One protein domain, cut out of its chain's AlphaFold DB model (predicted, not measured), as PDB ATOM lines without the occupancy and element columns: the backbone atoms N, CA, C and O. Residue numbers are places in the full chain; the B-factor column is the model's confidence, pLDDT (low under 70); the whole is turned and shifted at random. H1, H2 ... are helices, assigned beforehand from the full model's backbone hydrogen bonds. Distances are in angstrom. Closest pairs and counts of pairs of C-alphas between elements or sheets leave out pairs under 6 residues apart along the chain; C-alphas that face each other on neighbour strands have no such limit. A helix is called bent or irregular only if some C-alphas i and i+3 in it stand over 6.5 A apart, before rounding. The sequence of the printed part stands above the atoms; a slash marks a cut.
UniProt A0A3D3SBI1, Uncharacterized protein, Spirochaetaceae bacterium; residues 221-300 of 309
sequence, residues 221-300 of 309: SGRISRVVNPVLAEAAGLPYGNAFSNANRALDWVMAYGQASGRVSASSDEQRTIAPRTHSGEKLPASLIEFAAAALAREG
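What this domain is: This is residues 221 to 300 of the 309 residues of an uncharacterized protein of Spirochaetaceae bacterium (UniProt A0A3D3SBI1). Two helices, H1 and H3, lie side by side and run opposite ways, and a third, H2, packs across them near the last residue of H1 and the first part of H3. A long loop leads from H2 to H3, and its residues 266 to 271 stick out from the helices. The printed part has 80 residues, with three named helices in the order H1, H2, H3 and no named strand; the class is all helix. The whole is compact, with a radius of gyration of the C-alphas of 12.4 A, and its outline is elongated, spanning 41 by 27 by 16 A.

Where its parts are: H1 is residues 221 to 236, 21.8 A from first to last C-alpha, and begins at C-alpha 221 (-21.782, 7.612, -24.592). It is neither bent nor irregular, but only just: C-alphas 227 and 230 are 6.1 A apart. H2 is residues 243 to 262, the longest helix by residues, 20.6 A from first to last C-alpha, with C-alpha 243 at (-32.286, 11.434, -41.906). H2 is irregular: C-alphas 256 and 259 are 9.7 A apart, and it has a kink of 95 degrees near residue 256. H3 is residues 286 to 298, 18.3 A long, and ends at C-alpha 298 (-16.350, -1.102, -35.129).

How they stand to each other: H1 touches H2 where residues 243 to 247 of H2 alone take part; the closest C-alphas are those of Ala 236 and Ala 243, 4.5 A apart. The rough line of H2 is about perpendicular to that of H1, at 73 degrees. H2 touches H3, with the C-alphas of Ala 250 and Ile 289 closest at 5.2 A, and these two are about perpendicular at 76 degrees. H3 touches H1 at a shallow tilt of 12 degrees, opposite ways; their closest C-alphas are those of Val 227 and Ala 295, 5.2 A apart. The helix packing is mostly crossed, but only just, with 1 of these 3 pairs at a shallow tilt. Every O i to N i+4 pair is within hydrogen-bond range in H3, against 11 of 12 in H1 and 12 of 16 in H2.

The domain as a whole: The two C-alphas farthest apart are those of Ser 221 and Ser 268, 42.1 A. The printed part has no cut. The link from H1 to H2 is short, with 6 residues; the link from H2 to H3 is long, residues 263 to 285, and within it residues 266 to 271 stand free. The mean pLDDT of the printed part is 84.7, and it is under 70 in residues 259 to 274, of which 259 to 262 belong to H2.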
ATOM      1  N   SER A 221     -21.195   6.501 -23.838       98.00
ATOM      2  CA  SER A 221     -21.782   7.612 -24.592       98.00
ATOM      3  C   SER A 221     -21.014   7.906 -25.886       98.00
ATOM      4  O   SER A 221     -21.617   8.118 -26.940       98.00
ATOM      5  N   GLY A 222     -19.681   7.914 -25.824       98.06
ATOM      6  CA  GLY A 222     -18.814   8.145 -26.974       98.06
ATOM      7  C   GLY A 222     -18.902   7.027 -28.012       98.06
ATOM      8  O   GLY A 222     -18.963   7.321 -29.204       98.06
ATOM      9  N   ARG A 223     -18.966   5.759 -27.580       98.12
ATOM     10  CA  ARG A 223     -19.171   4.609 -28.481       98.12
ATOM     11  C   ARG A 223     -20.486   4.725 -29.243       98.12
ATOM     12  O   ARG A 223     -20.479   4.638 -30.465       98.12
ATOM     13  N   ILE A 224     -21.591   4.997 -28.544       98.12
ATOM     14  CA  ILE A 224     -22.907   5.179 -29.182       98.12
ATOM     15  C   ILE A 224     -22.844   6.339 -30.190       98.12
ATOM     16  O   ILE A 224     -23.261   6.194 -31.338       98.12
ATOM     17  N   SER A 225     -22.239   7.469 -29.806       97.81
ATOM     18  CA  SER A 225     -22.101   8.648 -30.680       97.81
ATOM     19  C   SER A 225     -21.312   8.347 -31.963       97.81
ATOM     20  O   SER A 225     -21.663   8.838 -33.036       97.81
ATOM     21  N   ARG A 226     -20.269   7.507 -31.882       98.00
ATOM     22  CA  ARG A 226     -19.461   7.072 -33.039       98.00
ATOM     23  C   ARG A 226     -20.175   6.088 -33.971       98.00
ATOM     24  O   ARG A 226     -19.678   5.862 -35.078       98.00
ATOM     25  N   VAL A 227     -21.326   5.550 -33.566       97.88
ATOM     26  CA  VAL A 227     -22.249   4.836 -34.459       97.88
ATOM     27  C   VAL A 227     -23.305   5.785 -35.014       97.88
ATOM     28  O   VAL A 227     -23.443   5.907 -36.228       97.88
ATOM     29  N   VAL A 228     -24.031   6.477 -34.135       97.00
ATOM     30  CA  VAL A 228     -25.211   7.267 -34.511       97.00
ATOM     31  C   VAL A 228     -24.847   8.411 -35.455       97.00
ATOM     32  O   VAL A 228     -25.472   8.549 -36.504       97.00
ATOM     33  N   ASN A 229     -23.818   9.203 -35.136       96.69
ATOM     34  CA  ASN A 229     -23.525  10.421 -35.895       96.69
ATOM     35  C   ASN A 229     -23.086  10.135 -37.342       96.69
ATOM     36  O   ASN A 229     -23.633  10.765 -38.250       96.69
ATOM     37  N   PRO A 230     -22.163   9.187 -37.615       97.62
ATOM     38  CA  PRO A 230     -21.808   8.854 -38.992       97.62
ATOM     39  C   PRO A 230     -22.976   8.275 -39.794       97.62
ATOM     40  O   PRO A 230     -23.149   8.641 -40.950       97.62
ATOM     41  N   VAL A 231     -23.791   7.396 -39.197       97.44
ATOM     42  CA  VAL A 231     -24.926   6.779 -39.909       97.44
ATOM     43  C   VAL A 231     -26.016   7.811 -40.198       97.44
ATOM     44  O   VAL A 231     -26.607   7.796 -41.274       97.44
ATOM     45  N   LEU A 232     -26.247   8.748 -39.274       96.25
ATOM     46  CA  LEU A 232     -27.136   9.886 -39.497       96.25
ATOM     47  C   LEU A 232     -26.643  10.772 -40.647       96.25
ATOM     48  O   LEU A 232     -27.446  11.163 -41.491       96.25
ATOM     49  N   ALA A 233     -25.340  11.063 -40.697       96.62
ATOM     50  CA  ALA A 233     -24.739  11.850 -41.771       96.62
ATOM     51  C   ALA A 233     -24.873  11.157 -43.139       96.62
ATOM     52  O   ALA A 233     -25.247  11.808 -44.112       96.62
ATOM     53  N   GLU A 234     -24.646   9.843 -43.202       97.56
ATOM     54  CA  GLU A 234     -24.845   9.048 -44.421       97.56
ATOM     55  C   GLU A 234     -26.321   9.058 -44.857       97.56
ATOM     56  O   GLU A 234     -26.649   9.334 -46.011       97.56
ATOM     57  N   ALA A 235     -27.242   8.837 -43.914       96.62
ATOM     58  CA  ALA A 235     -28.678   8.844 -44.179       96.62
ATOM     59  C   ALA A 235     -29.208  10.218 -44.625       96.62
ATOM     60  O   ALA A 235     -30.187  10.278 -45.372       96.62
ATOM     61  N   ALA A 236     -28.574  11.314 -44.192       95.12
ATOM     62  CA  ALA A 236     -28.905  12.673 -44.618       95.12
ATOM     63  C   ALA A 236     -28.580  12.940 -46.098       95.12
ATOM     64  O   ALA A 236     -29.130  13.874 -46.676       95.12
ATOM     65  N   GLY A 237     -27.730  12.117 -46.723       95.12
ATOM     66  CA  GLY A 237     -27.445  12.179 -48.157       95.12
ATOM     67  C   GLY A 237     -28.554  11.602 -49.047       95.12
ATOM     68  O   GLY A 237     -28.494  11.749 -50.268       95.12
ATOM     69  N   LEU A 238     -29.566  10.939 -48.472       94.50
ATOM     70  CA  LEU A 238     -30.668  10.368 -49.244       94.50
ATOM     71  C   LEU A 238     -31.666  11.450 -49.687       94.50
ATOM     72  O   LEU A 238     -32.035  12.310 -48.890       94.50
ATOM     73  N   PRO A 239     -32.192  11.384 -50.926       94.25
ATOM     74  CA  PRO A 239     -33.116  12.390 -51.452       94.25
ATOM     75  C   PRO A 239     -34.562  12.219 -50.947       94.25
ATOM     76  O   PRO A 239     -35.467  12.883 -51.446       94.25
ATOM     77  N   TYR A 240     -34.803  11.302 -50.006       92.56
ATOM     78  CA  TYR A 240     -36.128  10.966 -49.490       92.56
ATOM     79  C   TYR A 240     -36.089  10.615 -48.002       92.56
ATOM     80  O   TYR A 240     -35.080  10.162 -47.456       92.56
ATOM     81  N   GLY A 241     -37.250  10.738 -47.361       87.88
ATOM     82  CA  GLY A 241     -37.407  10.467 -45.939       87.88
ATOM     83  C   GLY A 241     -36.677  11.478 -45.054       87.88
ATOM     84  O   GLY A 241     -36.137  12.483 -45.504       87.88
ATOM     85  N   ASN A 242     -36.698  11.204 -43.755       88.69
ATOM     86  CA  ASN A 242     -36.005  11.993 -42.747       88.69
ATOM     87  C   ASN A 242     -34.715  11.271 -42.347       88.69
ATOM     88  O   ASN A 242     -34.765  10.070 -42.072       88.69
ATOM     89  N   ALA A 243     -33.595  11.994 -42.251       91.81
ATOM     90  CA  ALA A 243     -32.286  11.434 -41.906       91.81
ATOM     91  C   ALA A 243     -32.341  10.584 -40.626       91.81
ATOM     92  O   ALA A 243     -31.877   9.445 -40.628       91.81
ATOM     93  N   PHE A 244     -33.002  11.079 -39.571       90.31
ATOM     94  CA  PHE A 244     -33.158  10.332 -38.317       90.31
ATOM     95  C   PHE A 244     -33.947   9.036 -38.520       90.31
ATOM     96  O   PHE A 244     -33.537   7.975 -38.059       90.31
ATOM     97  N   SER A 245     -35.076   9.089 -39.230       90.62
ATOM     98  CA  SER A 245     -35.900   7.902 -39.484       90.62
ATOM     99  C   SER A 245     -35.168   6.867 -40.345       90.62
ATOM    100  O   SER A 245     -35.276   5.672 -40.085       90.62
ATOM    101  N   ASN A 246     -34.411   7.313 -41.350       94.62
ATOM    102  CA  ASN A 246     -33.644   6.440 -42.236       94.62
ATOM    103  C   ASN A 246     -32.465   5.788 -41.500       94.62
ATOM    104  O   ASN A 246     -32.302   4.573 -41.583       94.62
ATOM    105  N   ALA A 247     -31.694   6.571 -40.739       95.25
ATOM    106  CA  ALA A 247     -30.569   6.076 -39.948       95.25
ATOM    107  C   ALA A 247     -31.013   5.046 -38.907       95.25
ATOM    108  O   ALA A 247     -30.458   3.950 -38.852       95.25
ATOM    109  N   ASN A 248     -32.058   5.355 -38.129       93.62
ATOM    110  CA  ASN A 248     -32.560   4.419 -37.124       93.62
ATOM    111  C   ASN A 248     -33.130   3.161 -37.753       93.62
ATOM    112  O   ASN A 248     -32.883   2.087 -37.234       93.62
ATOM    113  N   ARG A 249     -33.837   3.257 -38.884       93.19
ATOM    114  CA  ARG A 249     -34.341   2.054 -39.549       93.19
ATOM    115  C   ARG A 249     -33.204   1.185 -40.095       93.19
ATOM    116  O   ARG A 249     -33.320  -0.031 -40.049       93.19
ATOM    117  N   ALA A 250     -32.114   1.776 -40.587       94.00
ATOM    118  CA  ALA A 250     -30.936   1.009 -40.994       94.00
ATOM    119  C   ALA A 250     -30.272   0.310 -39.796       94.00
ATOM    120  O   ALA A 250     -29.984  -0.880 -39.871       94.00
ATOM    121  N   LEU A 251     -30.075   1.026 -38.686       94.69
ATOM    122  CA  LEU A 251     -29.500   0.472 -37.458       94.69
ATOM    123  C   LEU A 251     -30.384  -0.620 -36.843       94.69
ATOM    124  O   LEU A 251     -29.897  -1.714 -36.586       94.69
ATOM    125  N   ASP A 252     -31.677  -0.351 -36.667       92.25
ATOM    126  CA  ASP A 252     -32.680  -1.292 -36.154       92.25
ATOM    127  C   ASP A 252     -32.747  -2.561 -37.011       92.25
ATOM    128  O   ASP A 252     -32.719  -3.676 -36.498       92.25
ATOM    129  N   TRP A 253     -32.704  -2.407 -38.339       89.81
ATOM    130  CA  TRP A 253     -32.635  -3.541 -39.254       89.81
ATOM    131  C   TRP A 253     -31.396  -4.409 -39.023       89.81
ATOM    132  O   TRP A 253     -31.489  -5.638 -38.991       89.81
ATOM    133  N   VAL A 254     -30.226  -3.793 -38.849       90.88
ATOM    134  CA  VAL A 254     -29.011  -4.552 -38.534       90.88
ATOM    135  C   VAL A 254     -29.141  -5.223 -37.171       90.88
ATOM    136  O   VAL A 254     -28.815  -6.400 -37.078       90.88
ATOM    137  N   MET A 255     -29.655  -4.536 -36.148       89.31
ATOM    138  CA  MET A 255     -29.850  -5.114 -34.813       89.31
ATOM    139  C   MET A 255     -30.809  -6.310 -34.821       89.31
ATOM    140  O   MET A 255     -30.547  -7.301 -34.144       89.31
ATOM    141  N   ALA A 256     -31.874  -6.255 -35.623       86.81
ATOM    142  CA  ALA A 256     -32.863  -7.324 -35.727       86.81
ATOM    143  C   ALA A 256     -32.342  -8.567 -36.471       86.81
ATOM    144  O   ALA A 256     -32.648  -9.694 -36.083       86.81
ATOM    145  N   TYR A 257     -31.555  -8.386 -37.541       83.31
ATOM    146  CA  TYR A 257     -31.165  -9.484 -38.445       83.31
ATOM    147  C   TYR A 257     -29.669  -9.844 -38.408       83.31
ATOM    148  O   TYR A 257     -29.244 -10.822 -39.034       83.31
ATOM    149  N   GLY A 258     -28.840  -9.076 -37.701       81.44
ATOM    150  CA  GLY A 258     -27.397  -9.275 -37.585       81.44
ATOM    151  C   GLY A 258     -26.703  -9.461 -38.932       81.44
ATOM    152  O   GLY A 258     -26.974  -8.743 -39.890       81.44
ATOM    153  N   GLN A 259     -25.826 -10.458 -39.046       66.69
ATOM    154  CA  GLN A 259     -25.076 -10.758 -40.279       66.69
ATOM    155  C   GLN A 259     -25.972 -11.157 -41.475       66.69
ATOM    156  O   GLN A 259     -25.519 -11.149 -42.620       66.69
ATOM    157  N   ALA A 260     -27.247 -11.500 -41.244       66.06
ATOM    158  CA  ALA A 260     -28.206 -11.737 -42.323       66.06
ATOM    159  C   ALA A 260     -28.727 -10.430 -42.953       66.06
ATOM    160  O   ALA A 260     -29.255 -10.477 -44.061       66.06
ATOM    161  N   SER A 261     -28.522  -9.274 -42.310       60.00
ATOM    162  CA  SER A 261     -28.928  -7.957 -42.826       60.00
ATOM    163  C   SER A 261     -28.297  -7.602 -44.178       60.00
ATOM    164  O   SER A 261     -28.941  -6.923 -44.969       60.00
ATOM    165  N   GLY A 262     -27.089  -8.102 -44.473       54.84
ATOM    166  CA  GLY A 262     -26.408  -7.937 -45.765       54.84
ATOM    167  C   GLY A 262     -26.827  -8.949 -46.841       54.84
ATOM    168  O   GLY A 262     -26.421  -8.831 -47.993       54.84
ATOM    169  N   ARG A 263     -27.670  -9.943 -46.516       56.78
ATOM    170  CA  ARG A 263     -28.196 -10.926 -47.488       56.78
ATOM    171  C   ARG A 263     -29.432 -10.420 -48.233       56.78
ATOM    172  O   ARG A 263     -30.265 -11.225 -48.652       56.78
ATOM    173  N   VAL A 264     -29.516  -9.107 -48.464       51.88
ATOM    174  CA  VAL A 264     -30.454  -8.478 -49.408       51.88
ATOM    175  C   VAL A 264     -30.052  -8.905 -50.827       51.88
ATOM    176  O   VAL A 264     -29.470  -8.149 -51.598       51.88
ATOM    177  N   SER A 265     -30.260 -10.178 -51.157       41.59
ATOM    178  CA  SER A 265     -29.843 -10.756 -52.427       41.59
ATOM    179  C   SER A 265     -31.001 -10.740 -53.409       41.59
ATOM    180  O   SER A 265     -32.084 -11.254 -53.145       41.59
ATOM    181  N   ALA A 266     -30.693 -10.153 -54.559       41.62
ATOM    182  CA  ALA A 266     -31.355 -10.190 -55.853       41.62
ATOM    183  C   ALA A 266     -31.674 -11.609 -56.395       41.62
ATOM    184  O   ALA A 266     -31.345 -11.918 -57.538       41.62
ATOM    185  N   SER A 267     -32.315 -12.480 -55.612       40.69
ATOM    186  CA  SER A 267     -32.914 -13.723 -56.110       40.69
ATOM    187  C   SER A 267     -34.427 -13.568 -56.210       40.69
ATOM    188  O   SER A 267     -35.052 -13.037 -55.299       40.69
ATOM    189  N   SER A 268     -35.008 -14.074 -57.295       43.41
ATOM    190  CA  SER A 268     -36.442 -14.092 -57.616       43.41
ATOM    191  C   SER A 268     -37.341 -14.853 -56.625       43.41
ATOM    192  O   SER A 268     -38.535 -14.960 -56.874       43.41
ATOM    193  N   ASP A 269     -36.790 -15.359 -55.522       43.19
ATOM    194  CA  ASP A 269     -37.542 -15.959 -54.423       43.19
ATOM    195  C   ASP A 269     -37.752 -14.914 -53.318       43.19
ATOM    196  O   ASP A 269     -36.824 -14.537 -52.599       43.19
ATOM    197  N   GLU A 270     -38.993 -14.445 -53.186       44.56
ATOM    198  CA  GLU A 270     -39.475 -13.338 -52.338       44.56
ATOM    199  C   GLU A 270     -39.269 -13.497 -50.812       44.56
ATOM    200  O   GLU A 270     -39.771 -12.691 -50.031       44.56
ATOM    201  N   GLN A 271     -38.512 -14.493 -50.346       44.84
ATOM    202  CA  GLN A 271     -38.400 -14.853 -48.924       44.84
ATOM    203  C   GLN A 271     -37.018 -14.642 -48.291       44.84
ATOM    204  O   GLN A 271     -36.734 -15.177 -47.220       44.84
ATOM    205  N   ARG A 272     -36.158 -13.805 -48.882       48.84
ATOM    206  CA  ARG A 272     -34.896 -13.377 -48.249       48.84
ATOM    207  C   ARG A 272     -34.891 -11.866 -48.006       48.84
ATOM    208  O   ARG A 272     -34.664 -11.088 -48.921       48.84
ATOM    209  N   THR A 273     -35.195 -11.490 -46.756       55.47
ATOM    210  CA  THR A 273     -35.016 -10.160 -46.131       55.47
ATOM    211  C   THR A 273     -35.281  -8.970 -47.062       55.47
ATOM    212  O   THR A 273     -34.363  -8.401 -47.655       55.47
ATOM    213  N   ILE A 274     -36.554  -8.578 -47.182       67.44
ATOM    214  CA  ILE A 274     -36.972  -7.382 -47.927       67.44
ATOM    215  C   ILE A 274     -36.319  -6.164 -47.275       67.44
ATOM    216  O   ILE A 274     -36.627  -5.870 -46.127       67.44
ATOM    217  N   ALA A 275     -35.450  -5.452 -48.001       75.19
ATOM    218  CA  ALA A 275     -34.818  -4.235 -47.495       75.19
ATOM    219  C   ALA A 275     -35.852  -3.304 -46.828       75.19
ATOM    220  O   ALA A 275     -36.939  -3.108 -47.394       75.19
ATOM    221  N   PRO A 276     -35.527  -2.725 -45.660       86.38
ATOM    222  CA  PRO A 276     -36.451  -1.899 -44.906       86.38
ATOM    223  C   PRO A 276     -36.955  -0.737 -45.764       86.38
ATOM    224  O   PRO A 276     -36.189  -0.119 -46.509       86.38
ATOM    225  N   ARG A 277     -38.251  -0.434 -45.655       89.25
ATOM    226  CA  ARG A 277     -38.905   0.625 -46.430       89.25
ATOM    227  C   ARG A 277     -39.305   1.811 -45.567       89.25
ATOM    228  O   ARG A 277     -39.636   1.655 -44.395       89.25
ATOM    229  N   THR A 278     -39.283   2.995 -46.161       89.50
ATOM    230  CA  THR A 278     -39.902   4.210 -45.624       89.50
ATOM    231  C   THR A 278     -41.419   4.083 -45.564       89.50
ATOM    232  O   THR A 278     -42.015   3.199 -46.176       89.50
ATOM    233  N   HIS A 279     -42.048   4.999 -44.820       85.75
ATOM    234  CA  HIS A 279     -43.508   5.128 -44.813       85.75
ATOM    235  C   HIS A 279     -44.047   5.432 -46.222       85.75
ATOM    236  O   HIS A 279     -45.064   4.878 -46.612       85.75
ATOM    237  N   SER A 280     -43.307   6.207 -47.019       87.12
ATOM    238  CA  SER A 280     -43.594   6.491 -48.431       87.12
ATOM    239  C   SER A 280     -43.239   5.345 -49.398       87.12
ATOM    240  O   SER A 280     -43.528   5.429 -50.589       87.12
ATOM    241  N   GLY A 281     -42.680   4.236 -48.900       89.88
ATOM    242  CA  GLY A 281     -42.474   2.993 -49.647       89.88
ATOM    243  C   GLY A 281     -41.100   2.825 -50.306       89.88
ATOM    244  O   GLY A 281     -40.815   1.739 -50.831       89.88
ATOM    245  N   GLU A 282     -40.223   3.831 -50.261       91.88
ATOM    246  CA  GLU A 282     -38.846   3.730 -50.753       91.88
ATOM    247  C   GLU A 282     -38.040   2.717 -49.936       91.88
ATOM    248  O   GLU A 282     -38.100   2.684 -48.708       91.88
ATOM    249  N   LYS A 283     -37.257   1.883 -50.620       91.94
ATOM    250  CA  LYS A 283     -36.334   0.941 -49.975       91.94
ATOM    251  C   LYS A 283     -35.068   1.677 -49.553       91.94
ATOM    252  O   LYS A 283     -34.507   2.402 -50.373       91.94
ATOM    253  N   LEU A 284     -34.582   1.431 -48.337       91.88
ATOM    254  CA  LEU A 284     -33.260   1.917 -47.945       91.88
ATOM    255  C   LEU A 284     -32.173   1.264 -48.816       91.88
ATOM    256  O   LEU A 284     -32.271   0.066 -49.107       91.88
ATOM    257  N   PRO A 285     -31.134   2.012 -49.232       92.12
ATOM    258  CA  PRO A 285     -30.055   1.447 -50.028       92.12
ATOM    259  C   PRO A 285     -29.263   0.417 -49.223       92.12
ATOM    260  O   PRO A 285     -28.998   0.622 -48.038       92.12
ATOM    261  N   ALA A 286     -28.819  -0.653 -49.888       89.12
ATOM    262  CA  ALA A 286     -27.944  -1.652 -49.273       89.12
ATOM    263  C   ALA A 286     -26.671  -1.012 -48.693       89.12
ATOM    264  O   ALA A 286     -26.269  -1.363 -47.591       89.12
ATOM    265  N   SER A 287     -26.121   0.005 -49.365       92.19
ATOM    266  CA  SER A 287     -24.942   0.742 -48.898       92.19
ATOM    267  C   SER A 287     -25.139   1.398 -47.529       92.19
ATOM    268  O   SER A 287     -24.224   1.369 -46.713       92.19
ATOM    269  N   LEU A 288     -26.328   1.940 -47.232       94.38
ATOM    270  CA  LEU A 288     -26.615   2.525 -45.917       94.38
ATOM    271  C   LEU A 288     -26.683   1.441 -44.829       94.38
ATOM    272  O   LEU A 288     -26.210   1.653 -43.715       94.38
ATOM    273  N   ILE A 289     -27.253   0.277 -45.149       92.81
ATOM    274  CA  ILE A 289     -27.357  -0.860 -44.222       92.81
ATOM    275  C   ILE A 289     -25.967  -1.441 -43.939       92.81
ATOM    276  O   ILE A 289     -25.613  -1.657 -42.782       92.81
ATOM    277  N   GLU A 290     -25.156  -1.641 -44.978       91.62
ATOM    278  CA  GLU A 290     -23.766  -2.094 -44.865       91.62
ATOM    279  C   GLU A 290     -22.921  -1.110 -44.049       91.62
ATOM    280  O   GLU A 290     -22.159  -1.521 -43.172       91.62
ATOM    281  N   PHE A 291     -23.100   0.193 -44.278       94.81
ATOM    282  CA  PHE A 291     -22.432   1.236 -43.507       94.81
ATOM    283  C   PHE A 291     -22.839   1.207 -42.027       94.81
ATOM    284  O   PHE A 291     -21.975   1.260 -41.148       94.81
ATOM    285  N   ALA A 292     -24.136   1.064 -41.734       95.25
ATOM    286  CA  ALA A 292     -24.643   0.927 -40.370       95.25
ATOM    287  C   ALA A 292     -24.077  -0.320 -39.668       95.25
ATOM    288  O   ALA A 292     -23.629  -0.229 -38.524       95.25
ATOM    289  N   ALA A 293     -24.018  -1.460 -40.365       93.31
ATOM    290  CA  ALA A 293     -23.434  -2.690 -39.838       93.31
ATOM    291  C   ALA A 293     -21.943  -2.535 -39.522       93.31
ATOM    292  O   ALA A 293     -21.505  -2.900 -38.432       93.31
ATOM    293  N   ALA A 294     -21.172  -1.927 -40.426       94.06
ATOM    294  CA  ALA A 294     -19.757  -1.653 -40.191       94.06
ATOM    295  C   ALA A 294     -19.537  -0.698 -39.002       94.06
ATOM    296  O   ALA A 294     -18.601  -0.884 -38.221       94.06
ATOM    297  N   ALA A 295     -20.402   0.310 -38.836       96.25
ATOM    298  CA  ALA A 295     -20.339   1.237 -37.710       96.25
ATOM    299  C   ALA A 295     -20.614   0.533 -36.368       96.25
ATOM    300  O   ALA A 295     -19.838   0.710 -35.426       96.25
ATOM    301  N   LEU A 296     -21.659  -0.301 -36.298       95.94
ATOM    302  CA  LEU A 296     -21.974  -1.129 -35.126       95.94
ATOM    303  C   LEU A 296     -20.822  -2.085 -34.785       95.94
ATOM    304  O   LEU A 296     -20.406  -2.156 -33.629       95.94
ATOM    305  N   ALA A 297     -20.262  -2.759 -35.793       94.19
ATOM    306  CA  ALA A 297     -19.142  -3.683 -35.636       94.19
ATOM    307  C   ALA A 297     -17.904  -3.019 -35.038       94.19
ATOM    308  O   ALA A 297     -17.338  -3.501 -34.056       94.19
ATOM    309  N   ARG A 298     -17.518  -1.864 -35.585       96.06
ATOM    310  CA  ARG A 298     -16.350  -1.102 -35.129       96.06
ATOM    311  C   ARG A 298     -16.438  -0.708 -33.655       96.06
ATOM    312  O   ARG A 298     -15.417  -0.681 -32.978       96.06
ATOM    313  N   GLU A 299     -17.636  -0.393 -33.169       97.25
ATOM    314  CA  GLU A 299     -17.853   0.035 -31.784       97.25
ATOM    315  C   GLU A 299     -18.276  -1.114 -30.856       97.25
ATOM    316  O   GLU A 299     -18.516  -0.873 -29.671       97.25
ATOM    317  N   GLY A 300     -18.331  -2.356 -31.353       94.75
ATOM    318  CA  GLY A 300     -18.658  -3.545 -30.565       94.75
ATOM    319  C   GLY A 300     -20.124  -3.619 -30.135       94.75
ATOM    320  O   GLY A 300     -20.399  -3.998 -28.999       94.75
TER     321      GLY A 300